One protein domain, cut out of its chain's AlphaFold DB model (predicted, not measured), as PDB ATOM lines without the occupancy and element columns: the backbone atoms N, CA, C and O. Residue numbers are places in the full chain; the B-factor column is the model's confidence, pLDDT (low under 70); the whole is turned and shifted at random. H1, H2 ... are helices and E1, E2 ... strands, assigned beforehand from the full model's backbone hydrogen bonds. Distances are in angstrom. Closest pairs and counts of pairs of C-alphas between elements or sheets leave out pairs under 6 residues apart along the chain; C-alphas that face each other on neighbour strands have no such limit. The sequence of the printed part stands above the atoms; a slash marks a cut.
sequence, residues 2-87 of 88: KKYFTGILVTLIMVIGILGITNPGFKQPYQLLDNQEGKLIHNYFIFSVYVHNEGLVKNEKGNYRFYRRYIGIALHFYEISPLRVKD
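AT A GLANCE: This is residues 2 to 87 of the 88 residues of an uncharacterized protein of mine drainage metagenome (UniProt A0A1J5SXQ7). A narrow, strongly twisted antiparallel sheet is built on the long hairpin of E2 and E3, with E1 along one edge and E4 and E5 along the other; the helix H1 sticks out far from one end as a free arm. The 86 printed residues include one named helix and five named strands, in the order H1 E1 E2 E3 E4 E5, class mixed, helices and strands. The whole is extended, with a radius of gyration of the C-alphas of 20.5 A and spans of 76 by 21 by 17 A, the arm making much of the length.

IN THESE COORDINATES: E2, residues 48 to 59, is 31.5 A long and bends by 57 degrees at residue 55. E3, residues 62 to 73, is 35.1 A long. E1 is residues 39 to 43, E4 residues 76 to 79, and E5 residues 83 to 86, ending at C-alpha 86 (-65.589, -16.591, 50.655). H1, residues 2 to 22, is 30.4 A long and begins at C-alpha 2 (-1.305, -3.362, 59.942).

HOW THE PARTS SIT: The hairpin E2 and E3 is antiparallel at 160 degrees, with N 50 and O 70 at 2.8 A. E1 and E3 lie on opposite sides of E2; E1 and E2 form a hairpin, with N 39 and O 51 at 2.7 A. E4 and E5 lie on the other side of E3 from E2, and the pairing of E3 is staggered: it pairs with E4 over its residues 70 to 73, with N 71 and O 78 at 2.8 A, and with E5 over its residues 64 to 67, with N 83 and O 67 at 2.7 A, within hydrogen-bond range. E1, E2, E3 and E4 form a meander, each strand the antiparallel neighbour of the one before. E4 and E5 are apart. H1 is not on the sheet; in H1 every O i to N i+4 pair is within hydrogen-bond range.

THE WHOLE: Residues 2 to 29 stand free; the body without them spans 42 by 23 by 14 A. The printed part has no cut. The link from H1 to E1, 16 residues, is long, and the other links are tight. The mean pLDDT of the printed part is 71.3; residues 20 to 38 are among those under 70.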
ATOM      1  N   LYS A   2      -0.280  -2.292  59.998       67.25
ATOM      2  CA  LYS A   2      -1.305  -3.362  59.942       67.25
ATOM      3  C   LYS A   2      -2.648  -3.017  60.619       67.25
ATOM      4  O   LYS A   2      -3.685  -3.260  60.025       67.25
ATOM      5  N   LYS A   3      -2.636  -2.379  61.800       66.25
ATOM      6  CA  LYS A   3      -3.862  -2.018  62.551       66.25
ATOM      7  C   LYS A   3      -4.769  -1.012  61.821       66.25
ATOM      8  O   LYS A   3      -5.986  -1.136  61.878       66.25
ATOM      9  N   TYR A   4      -4.183  -0.053  61.104       80.56
ATOM     10  CA  TYR A   4      -4.942   0.932  60.322       80.56
ATOM     11  C   TYR A   4      -5.558   0.302  59.070       80.56
ATOM     12  O   TYR A   4      -6.697   0.598  58.727       80.56
ATOM     13  N   PHE A   5      -4.841  -0.632  58.441       83.69
ATOM     14  CA  PHE A   5      -5.350  -1.387  57.298       83.69
ATOM     15  C   PHE A   5      -6.568  -2.243  57.675       83.69
ATOM     16  O   PHE A   5      -7.558  -2.259  56.950       83.69
ATOM     17  N   THR A   6      -6.540  -2.890  58.845       81.81
ATOM     18  CA  THR A   6      -7.681  -3.670  59.346       81.81
ATOM     19  C   THR A   6      -8.913  -2.791  59.580       81.81
ATOM     20  O   THR A   6     -10.014  -3.184  59.210       81.81
ATOM     21  N   GLY A   7      -8.736  -1.585  60.132       87.81
ATOM     22  CA  GLY A   7      -9.839  -0.638  60.338       87.81
ATOM     23  C   GLY A   7     -10.487  -0.175  59.031       87.81
ATOM     24  O   GLY A   7     -11.714  -0.127  58.930       87.81
ATOM     25  N   ILE A   8      -9.677   0.092  58.001       89.69
ATOM     26  CA  ILE A   8     -10.176   0.458  56.668       89.69
ATOM     27  C   ILE A   8     -10.945  -0.712  56.047       89.69
ATOM     28  O   ILE A   8     -12.047  -0.515  55.545       89.69
ATOM     29  N   LEU A   9     -10.409  -1.933  56.137       89.06
ATOM     30  CA  LEU A   9     -11.044  -3.131  55.589       89.06
ATOM     31  C   LEU A   9     -12.416  -3.404  56.229       89.06
ATOM     32  O   LEU A   9     -13.384  -3.649  55.516       89.06
ATOM     33  N   VAL A  10     -12.514  -3.318  57.560       87.88
ATOM     34  CA  VAL A  10     -13.780  -3.533  58.284       87.88
ATOM     35  C   VAL A  10     -14.813  -2.471  57.909       87.88
ATOM     36  O   VAL A  10     -15.960  -2.807  57.617       87.88
ATOM     37  N   THR A  11     -14.401  -1.204  57.850       88.50
ATOM     38  CA  THR A  11     -15.286  -0.105  57.438       88.50
ATOM     39  C   THR A  11     -15.782  -0.302  56.005       88.50
ATOM     40  O   THR A  11     -16.969  -0.136  55.739       88.50
ATOM     41  N   LEU A  12     -14.904  -0.725  55.088       89.19
ATOM     42  CA  LEU A  12     -15.263  -1.005  53.697       89.19
ATOM     43  C   LEU A  12     -16.302  -2.135  53.598       89.19
ATOM     44  O   LEU A  12     -17.296  -1.988  52.892       89.19
ATOM     45  N   ILE A  13     -16.111  -3.230  54.341       87.44
ATOM     46  CA  ILE A  13     -17.055  -4.357  54.384       87.44
ATOM     47  C   ILE A  13     -18.413  -3.909  54.938       87.44
ATOM     48  O   ILE A  13     -19.444  -4.263  54.369       87.44
ATOM     49  N   MET A  14     -18.436  -3.098  56.004       87.12
ATOM     50  CA  MET A  14     -19.689  -2.557  56.547       87.12
ATOM     51  C   MET A  14     -20.415  -1.666  55.537       87.12
ATOM     52  O   MET A  14     -21.622  -1.812  55.365       87.12
ATOM     53  N   VAL A  15     -19.700  -0.777  54.842       84.31
ATOM     54  CA  VAL A  15     -20.290   0.103  53.821       84.31
ATOM     55  C   VAL A  15     -20.859  -0.713  52.660       84.31
ATOM     56  O   VAL A  15     -21.994  -0.475  52.257       84.31
ATOM     57  N   ILE A  16     -20.125  -1.714  52.163       81.88
ATOM     58  CA  ILE A  16     -20.608  -2.613  51.103       81.88
ATOM     59  C   ILE A  16     -21.833  -3.404  51.579       81.88
ATOM     60  O   ILE A  16     -22.798  -3.527  50.831       81.88
ATOM     61  N   GLY A  17     -21.838  -3.891  52.822       72.56
ATOM     62  CA  GLY A  17     -22.979  -4.597  53.407       72.56
ATOM     63  C   GLY A  17     -24.227  -3.716  53.513       72.56
ATOM     64  O   GLY A  17     -25.307  -4.121  53.090       72.56
ATOM     65  N   ILE A  18     -24.079  -2.483  54.008       78.50
ATOM     66  CA  ILE A  18     -25.180  -1.515  54.101       78.50
ATOM     67  C   ILE A  18     -25.692  -1.154  52.707       78.50
ATOM     68  O   ILE A  18     -26.902  -1.182  52.484       78.50
ATOM     69  N   LEU A  19     -24.803  -0.866  51.752       70.69
ATOM     70  CA  LEU A  19     -25.183  -0.567  50.369       70.69
ATOM     71  C   LEU A  19     -25.847  -1.767  49.681       70.69
ATOM     72  O   LEU A  19     -26.818  -1.578  48.960       70.69
ATOM     73  N   GLY A  20     -25.404  -2.999  49.938       62.38
ATOM     74  CA  GLY A  20     -26.043  -4.211  49.417       62.38
ATOM     75  C   GLY A  20     -27.457  -4.438  49.965       62.38
ATOM     76  O   GLY A  20     -28.334  -4.892  49.234       62.38
ATOM     77  N   ILE A  21     -27.708  -4.079  51.229       64.38
ATOM     78  CA  ILE A  21     -29.039  -4.178  51.855       64.38
ATOM     79  C   ILE A  21     -29.964  -3.042  51.386       64.38
ATOM     80  O   ILE A  21     -31.158  -3.259  51.165       64.38
ATOM     81  N   THR A  22     -29.424  -1.828  51.254       60.00
ATOM     82  CA  THR A  22     -30.203  -0.605  50.991       60.00
ATOM     83  C   THR A  22     -30.383  -0.289  49.512       60.00
ATOM     84  O   THR A  22     -31.315   0.440  49.180       60.00
ATOM     85  N   ASN A  23     -29.554  -0.831  48.614       54.97
ATOM     86  CA  ASN A  23     -29.664  -0.555  47.190       54.97
ATOM     87  C   ASN A  23     -30.635  -1.541  46.509       54.97
ATOM     88  O   ASN A  23     -30.309  -2.721  46.342       54.97
ATOM     89  N   PRO A  24     -31.824  -1.085  46.069       53.25
ATOM     90  CA  PRO A  24     -32.805  -1.941  45.409       53.25
ATOM     91  C   PRO A  24     -32.313  -2.503  44.066       53.25
ATOM     92  O   PRO A  24     -32.875  -3.489  43.605       53.25
ATOM     93  N   GLY A  25     -31.250  -1.945  43.466       51.47
ATOM     94  CA  GLY A  25     -30.680  -2.426  42.200       51.47
ATOM     95  C   GLY A  25     -29.935  -3.768  42.279       51.47
ATOM     96  O   GLY A  25     -29.734  -4.402  41.249       51.47
ATOM     97  N   PHE A  26     -29.552  -4.223  43.480       49.44
ATOM     98  CA  PHE A  26     -28.937  -5.547  43.700       49.44
ATOM     99  C   PHE A  26     -29.937  -6.620  44.127       49.44
ATOM    100  O   PHE A  26     -29.600  -7.805  44.170       49.44
ATOM    101  N   LYS A  27     -31.187  -6.234  44.401       50.38
ATOM    102  CA  LYS A  27     -32.284  -7.190  44.451       50.38
ATOM    103  C   LYS A  27     -32.598  -7.518  43.002       50.38
ATOM    104  O   LYS A  27     -33.443  -6.869  42.391       50.38
ATOM    105  N   GLN A  28     -31.885  -8.494  42.437       45.97
ATOM    106  CA  GLN A  28     -32.386  -9.165  41.245       45.97
ATOM    107  C   GLN A  28     -33.873  -9.441  41.497       45.97
ATOM    108  O   GLN A  28     -34.208  -9.898  42.601       45.97
ATOM    109  N   PRO A  29     -34.777  -9.127  40.555       45.62
ATOM    110  CA  PRO A  29     -36.107  -9.688  40.625       45.62
ATOM    111  C   PRO A  29     -35.863 -11.188  40.598       45.62
ATOM    112  O   PRO A  29     -35.450 -11.734  39.575       45.62
ATOM    113  N   TYR A  30     -35.967 -11.826  41.764       44.53
ATOM    114  CA  TYR A  30     -35.899 -13.266  41.852       44.53
ATOM    115  C   TYR A  30     -36.907 -13.742  40.817       44.53
ATOM    116  O   TYR A  30     -38.084 -13.386  40.909       44.53
ATOM    117  N   GLN A  31     -36.428 -14.454  39.793       42.41
ATOM    118  CA  GLN A  31     -37.280 -15.271  38.945       42.41
ATOM    119  C   GLN A  31     -37.831 -16.349  39.874       42.41
ATOM    120  O   GLN A  31     -37.303 -17.449  40.000       42.41
ATOM    121  N   LEU A  32     -38.825 -15.933  40.653       46.59
ATOM    122  CA  LEU A  32     -39.703 -16.760  41.436       46.59
ATOM    123  C   LEU A  32     -40.319 -17.693  40.409       46.59
ATOM    124  O   LEU A  32     -41.087 -17.231  39.570       46.59
ATOM    125  N   LEU A  33     -39.855 -18.944  40.435       44.53
ATOM    126  CA  LEU A  33     -40.596 -20.144  40.062       44.53
ATOM    127  C   LEU A  33     -41.754 -19.837  39.118       44.53
ATOM    128  O   LEU A  33     -42.825 -19.481  39.598       44.53
ATOM    129  N   ASP A  34     -41.498 -19.923  37.812       37.81
ATOM    130  CA  ASP A  34     -42.503 -19.957  36.750       37.81
ATOM    131  C   ASP A  34     -43.872 -19.378  37.142       37.81
ATOM    132  O   ASP A  34     -44.841 -20.082  37.411       37.81
ATOM    133  N   ASN A  35     -43.942 -18.050  37.129       43.41
ATOM    134  CA  ASN A  35     -45.067 -17.354  36.524       43.41
ATOM    135  C   ASN A  35     -46.470 -17.676  37.066       43.41
ATOM    136  O   ASN A  35     -47.438 -17.701  36.305       43.41
ATOM    137  N   GLN A  36     -46.621 -17.813  38.382       50.28
ATOM    138  CA  GLN A  36     -47.858 -17.379  39.019       50.28
ATOM    139  C   GLN A  36     -47.529 -16.556  40.269       50.28
ATOM    140  O   GLN A  36     -47.102 -17.075  41.296       50.28
ATOM    141  N   GLU A  37     -47.646 -15.235  40.126       53.59
ATOM    142  CA  GLU A  37     -47.242 -14.226  41.107       53.59
ATOM    143  C   GLU A  37     -47.912 -14.446  42.473       53.59
ATOM    144  O   GLU A  37     -49.024 -13.986  42.744       53.59
ATOM    145  N   GLY A  38     -47.197 -15.113  43.377       57.66
ATOM    146  CA  GLY A  38     -47.524 -15.082  44.791       57.66
ATOM    147  C   GLY A  38     -47.409 -13.645  45.312       57.66
ATOM    148  O   GLY A  38     -46.316 -13.084  45.382       57.66
ATOM    149  N   LYS A  39     -48.525 -13.032  45.706       71.94
ATOM    150  CA  LYS A  39     -48.567 -11.690  46.294       71.94
ATOM    151  C   LYS A  39     -48.000 -11.722  47.714       71.94
ATOM    152  O   LYS A  39     -48.482 -12.471  48.565       71.94
ATOM    153  N   LEU A  40     -47.013 -10.871  47.999       75.12
ATOM    154  CA  LEU A  40     -46.546 -10.624  49.365       75.12
ATOM    155  C   LEU A  40     -47.699 -10.045  50.199       75.12
ATOM    156  O   LEU A  40     -48.271  -9.014  49.845       75.12
ATOM    157  N   ILE A  41     -48.032 -10.702  51.306       75.56
ATOM    158  CA  ILE A  41     -49.108 -10.279  52.221       75.56
ATOM    159  C   ILE A  41     -48.546  -9.704  53.513       75.56
ATOM    160  O   ILE A  41     -49.138  -8.799  54.095       75.56
ATOM    161  N   HIS A  42     -47.428 -10.253  53.987       72.44
ATOM    162  CA  HIS A  42     -46.805  -9.803  55.219       72.44
ATOM    163  C   HIS A  42     -45.294  -9.955  55.136       72.44
ATOM    164  O   HIS A  42     -44.802 -10.959  54.629       72.44
ATOM    165  N   ASN A  43     -44.563  -8.974  55.647       75.12
ATOM    166  CA  ASN A  43     -43.108  -8.992  55.682       75.12
ATOM    167  C   ASN A  43     -42.658  -8.847  57.137       75.12
ATOM    168  O   ASN A  43     -42.909  -7.814  57.756       75.12
ATOM    169  N   TYR A  44     -42.032  -9.885  57.680       74.38
ATOM    170  CA  TYR A  44     -41.404  -9.872  58.995       74.38
ATOM    171  C   TYR A  44     -39.888  -9.767  58.841       74.38
ATOM    172  O   TYR A  44     -39.314 -10.127  57.819       74.38
ATOM    173  N   PHE A  45     -39.216  -9.334  59.906       68.19
ATOM    174  CA  PHE A  45     -37.763  -9.154  59.913       68.19
ATOM    175  C   PHE A  45     -36.974 -10.411  59.490       68.19
ATOM    176  O   PHE A  45     -35.919 -10.294  58.876       68.19
ATOM    177  N   ILE A  46     -37.488 -11.608  59.802       73.69
ATOM    178  CA  ILE A  46     -36.802 -12.893  59.567       73.69
ATOM    179  C   ILE A  46     -37.434 -13.675  58.401       73.69
ATOM    180  O   ILE A  46     -36.792 -14.554  57.825       73.69
ATOM    181  N   PHE A  47     -38.685 -13.377  58.041       76.38
ATOM    182  CA  PHE A  47     -39.420 -14.132  57.030       76.38
ATOM    183  C   PHE A  47     -40.528 -13.313  56.364       76.38
ATOM    184  O   PHE A  47     -41.100 -12.413  56.965       76.38
ATOM    185  N   SER A  48     -40.897 -13.678  55.142       75.19
ATOM    186  CA  SER A  48     -41.986 -13.048  54.389       75.19
ATOM    187  C   SER A  48     -43.089 -14.055  54.101       75.19
ATOM    188  O   SER A  48     -42.806 -15.202  53.780       75.19
ATOM    189  N   VAL A  49     -44.349 -13.647  54.201       76.31
ATOM    190  CA  VAL A  49     -45.506 -14.481  53.868       76.31
ATOM    191  C   VAL A  49     -46.042 -14.070  52.504       76.31
ATOM    192  O   VAL A  49     -46.335 -12.896  52.271       76.31
ATOM    193  N   TYR A  50     -46.218 -15.052  51.628       79.31
ATOM    194  CA  TYR A  50     -46.735 -14.899  50.273       79.31
ATOM    195  C   TYR A  50     -48.034 -15.684  50.124       79.31
ATOM    196  O   TYR A  50     -48.180 -16.756  50.710       79.31
ATOM    197  N   VAL A  51     -48.967 -15.157  49.336       78.31
ATOM    198  CA  VAL A  51     -50.197 -15.838  48.928       78.31
ATOM    199  C   VAL A  51     -50.208 -16.004  47.428       78.31
ATOM    200  O   VAL A  51     -50.094 -15.029  46.697       78.31
ATOM    201  N   HIS A  52     -50.443 -17.226  46.983       79.44
ATOM    202  CA  HIS A  52     -50.698 -17.544  45.592       79.44
ATOM    203  C   HIS A  52     -52.170 -17.912  45.395       79.44
ATOM    204  O   HIS A  52     -52.711 -18.660  46.203       79.44
ATOM    205  N   ASN A  53     -52.837 -17.370  44.373       77.94
ATOM    206  CA  ASN A  53     -54.240 -17.673  44.076       77.94
ATOM    207  C   ASN A  53     -54.338 -18.921  43.188       77.94
ATOM    208  O   ASN A  53     -53.933 -18.893  42.031       77.94
ATOM    209  N   GLU A  54     -54.928 -19.986  43.721       76.75
ATOM    210  CA  GLU A  54     -55.102 -21.277  43.041       76.75
ATOM    211  C   GLU A  54     -56.443 -21.374  42.294       76.75
ATOM    212  O   GLU A  54     -56.708 -22.366  41.619       76.75
ATOM    213  N   GLY A  55     -57.302 -20.355  42.402       76.00
ATOM    214  CA  GLY A  55     -58.559 -20.266  41.668       76.00
ATOM    215  C   GLY A  55     -59.811 -20.271  42.544       76.00
ATOM    216  O   GLY A  55     -59.772 -20.139  43.770       76.00
ATOM    217  N   LEU A  56     -60.958 -20.375  41.870       77.00
ATOM    218  CA  LEU A  56     -62.289 -20.333  42.471       77.00
ATOM    219  C   LEU A  56     -62.859 -21.744  42.594       77.00
ATOM    220  O   LEU A  56     -62.932 -22.485  41.616       77.00
ATOM    221  N   VAL A  57     -63.345 -22.083  43.781       77.62
ATOM    222  CA  VAL A  57     -64.105 -23.305  44.032       77.62
ATOM    223  C   VAL A  57     -65.540 -22.914  44.345       77.62
ATOM    224  O   VAL A  57     -65.802 -22.132  45.261       77.62
ATOM    225  N   LYS A  58     -66.477 -23.468  43.576       76.19
ATOM    226  CA  LYS A  58     -67.914 -23.295  43.796       76.19
ATOM    227  C   LYS A  58     -68.445 -24.478  44.586       76.19
ATOM    228  O   LYS A  58     -68.172 -25.621  44.236       76.19
ATOM    229  N   ASN A  59     -69.200 -24.203  45.640       78.69
ATOM    230  CA  ASN A  59     -69.934 -25.221  46.382       78.69
ATOM    231  C   ASN A  59     -71.357 -24.714  46.669       78.69
ATOM    232  O   ASN A  59     -71.633 -23.528  46.498       78.69
ATOM    233  N   GLU A  60     -72.247 -25.575  47.160       78.62
ATOM    234  CA  GLU A  60     -73.648 -25.240  47.485       78.62
ATOM    235  C   GLU A  60     -73.782 -24.070  48.484       78.62
ATOM    236  O   GLU A  60     -74.817 -23.419  48.566       78.62
ATOM    237  N   LYS A  61     -72.709 -23.769  49.229       74.81
ATOM    238  CA  LYS A  61     -72.628 -22.695  50.234       74.81
ATOM    239  C   LYS A  61     -72.081 -21.358  49.701       74.81
ATOM    240  O   LYS A  61     -72.013 -20.392  50.464       74.81
ATOM    241  N   GLY A  62     -71.680 -21.290  48.428       78.00
ATOM    242  CA  GLY A  62     -71.176 -20.076  47.777       78.00
ATOM    243  C   GLY A  62     -69.871 -20.265  46.996       78.00
ATOM    244  O   GLY A  62     -69.352 -21.375  46.851       78.00
ATOM    245  N   ASN A  63     -69.344 -19.149  46.487       79.44
ATOM    246  CA  ASN A  63     -68.067 -19.097  45.780       79.44
ATOM    247  C   ASN A  63     -66.929 -18.859  46.781       79.44
ATOM    248  O   ASN A  63     -67.033 -17.999  47.654       79.44
ATOM    249  N   TYR A  64     -65.835 -19.605  46.652       79.19
ATOM    250  CA  TYR A  64     -64.656 -19.469  47.506       79.19
ATOM    251  C   TYR A  64     -63.399 -19.293  46.657       79.19
ATOM    252  O   TYR A  64     -63.168 -20.067  45.730       79.19
ATOM    253  N   ARG A  65     -62.548 -18.326  47.006       79.56
ATOM    254  CA  ARG A  65     -61.182 -18.210  46.483       79.56
ATOM    255  C   ARG A  65     -60.233 -19.050  47.318       79.56
ATOM    256  O   ARG A  65     -60.230 -18.968  48.550       79.56
ATOM    257  N   PHE A  66     -59.435 -19.856  46.636       78.69
ATOM    258  CA  PHE A  66     -58.403 -20.675  47.242       78.69
ATOM    259  C   PHE A  66     -57.049 -20.027  47.055       78.69
ATOM    260  O   PHE A  66     -56.658 -19.652  45.954       78.69
ATOM    261  N   TYR A  67     -56.316 -19.949  48.152       77.38
ATOM    262  CA  TYR A  67     -54.985 -19.397  48.182       77.38
ATOM    263  C   TYR A  67     -54.023 -20.412  48.788       77.38
ATOM    264  O   TYR A  67     -54.319 -20.983  49.835       77.38
ATOM    265  N   ARG A  68     -52.849 -20.615  48.194       80.25
ATOM    266  CA  ARG A  68     -51.717 -21.250  48.881       80.25
ATOM    267  C   ARG A  68     -50.881 -20.200  49.574       80.25
ATOM    268  O   ARG A  68     -50.732 -19.092  49.067       80.25
ATOM    269  N   ARG A  69     -50.335 -20.542  50.738       79.69
ATOM    270  CA  ARG A  69     -49.471 -19.644  51.502       79.69
ATOM    271  C   ARG A  69     -48.075 -20.211  51.613       79.69
ATOM    272  O   ARG A  69     -47.917 -21.381  51.956       79.69
ATOM    273  N   TYR A  70     -47.096 -19.343  51.417       79.12
ATOM    274  CA  TYR A  70     -45.684 -19.672  51.524       79.12
ATOM    275  C   TYR A  70     -45.004 -18.753  52.529       79.12
ATOM    276  O   TYR A  70     -45.307 -17.562  52.588       79.12
ATOM    277  N   ILE A  71     -44.060 -19.295  53.292       80.50
ATOM    278  CA  ILE A  71     -43.095 -18.525  54.071       80.50
ATOM    279  C   ILE A  71     -41.766 -18.524  53.321       80.50
ATOM    280  O   ILE A  71     -41.185 -19.580  53.091       80.50
ATOM    281  N   GLY A  72     -41.282 -17.337  52.970       75.62
ATOM    282  CA  GLY A  72     -39.935 -17.096  52.473       75.62
ATOM    283  C   GLY A  72     -38.967 -16.823  53.625       75.62
ATOM    284  O   GLY A  72     -39.135 -15.825  54.322       75.62
ATOM    285  N   ILE A  73     -37.949 -17.666  53.811       75.50
ATOM    286  CA  ILE A  73     -36.841 -17.477  54.766       75.50
ATOM    287  C   ILE A  73     -35.534 -17.596  53.995       75.50
ATOM    288  O   ILE A  73     -35.300 -18.629  53.378       75.50
ATOM    289  N   ALA A  74     -34.676 -16.572  54.044       70.62
ATOM    290  CA  ALA A  74     -33.334 -16.621  53.449       70.62
ATOM    291  C   ALA A  74     -33.308 -17.241  52.030       70.62
ATOM    292  O   ALA A  74     -32.477 -18.093  51.738       70.62
ATOM    293  N   LEU A  75     -34.233 -16.808  51.160       64.88
ATOM    294  CA  LEU A  75     -34.403 -17.259  49.764       64.88
ATOM    295  C   LEU A  75     -35.054 -18.636  49.556       64.88
ATOM    296  O   LEU A  75     -35.263 -19.040  48.415       64.88
ATOM    297  N   HIS A  76     -35.448 -19.327  50.623       64.12
ATOM    298  CA  HIS A  76     -36.205 -20.577  50.554       64.12
ATOM    299  C   HIS A  76     -37.687 -20.345  50.837       64.12
ATOM    300  O   HIS A  76     -38.029 -19.620  51.768       64.12
ATOM    301  N   PHE A  77     -38.560 -20.992  50.064       71.00
ATOM    302  CA  PHE A  77     -40.012 -20.919  50.223       71.00
ATOM    303  C   PHE A  77     -40.558 -22.233  50.780       71.00
ATOM    304  O   PHE A  77     -40.309 -23.299  50.221       71.00
ATOM    305  N   TYR A  78     -41.330 -22.143  51.860       76.62
ATOM    306  CA  TYR A  78     -41.978 -23.274  52.518       76.62
ATOM    307  C   TYR A  78     -43.493 -23.091  52.478       76.62
ATOM    308  O   TYR A  78     -44.000 -22.073  52.949       76.62
ATOM    309  N   GLU A  79     -44.225 -24.054  51.922       76.12
ATOM    310  CA  GLU A  79     -45.690 -24.042  51.969       76.12
ATOM    311  C   GLU A  79     -46.160 -24.268  53.413       76.12
ATOM    312  O   GLU A  79     -45.692 -25.184  54.085       76.12
ATOM    313  N   ILE A  80     -47.070 -23.423  53.906       75.56
ATOM    314  CA  ILE A  80     -47.502 -23.465  55.314       75.56
ATOM    315  C   ILE A  80     -48.956 -23.864  55.525       75.56
ATOM    316  O   ILE A  80     -49.270 -24.475  56.541       75.56
ATOM    317  N   SER A  81     -49.875 -23.482  54.641       73.06
ATOM    318  CA  SER A  81     -51.258 -23.989  54.624       73.06
ATOM    319  C   SER A  81     -52.106 -23.246  53.596       73.06
ATOM    320  O   SER A  81     -51.932 -22.032  53.422       73.06
ATOM    321  N   PRO A  82     -53.088 -23.927  52.982       73.56
ATOM    322  CA  PRO A  82     -54.062 -23.275  52.128       73.56
ATOM    323  C   PRO A  82     -54.997 -22.368  52.944       73.56
ATOM    324  O   PRO A  82     -55.378 -22.679  54.072       73.56
ATOM    325  N   LEU A  83     -55.391 -21.246  52.353       74.06
ATOM    326  CA  LEU A  83     -56.366 -20.290  52.862       74.06
ATOM    327  C   LEU A  83     -57.581 -20.294  51.924       74.06
ATOM    328  O   LEU A  83     -57.435 -20.175  50.711       74.06
ATOM    329  N   ARG A  84     -58.786 -20.431  52.482       73.06
ATOM    330  CA  ARG A  84     -60.049 -20.332  51.737       73.06
ATOM    331  C   ARG A  84     -60.780 -19.075  52.182       73.06
ATOM    332  O   ARG A  84     -61.031 -18.919  53.373       73.06
ATOM    333  N   VAL A  85     -61.130 -18.209  51.240       74.56
ATOM    334  CA  VAL A  85     -61.871 -16.966  51.505       74.56
ATOM    335  C   VAL A  85     -63.172 -17.013  50.716       74.56
ATOM    336  O   VAL A  85     -63.159 -17.387  49.547       74.56
ATOM    337  N   LYS A  86     -64.301 -16.692  51.350       74.50
ATOM    338  CA  LYS A  86     -65.589 -16.591  50.655       74.50
ATOM    339  C   LYS A  86     -65.566 -15.341  49.771       74.50
ATOM    340  O   LYS A  86     -65.187 -14.282  50.258       74.50
ATOM    341  N   ASP A  87     -65.913 -15.487  48.496       69.44
ATOM    342  CA  ASP A  87     -66.121 -14.350  47.593       69.44
ATOM    343  C   ASP A  87     -67.534 -13.823  47.892       69.44
ATOM    344  O   ASP A  87     -68.511 -14.544  47.660       69.44
TER     345      ASP A  87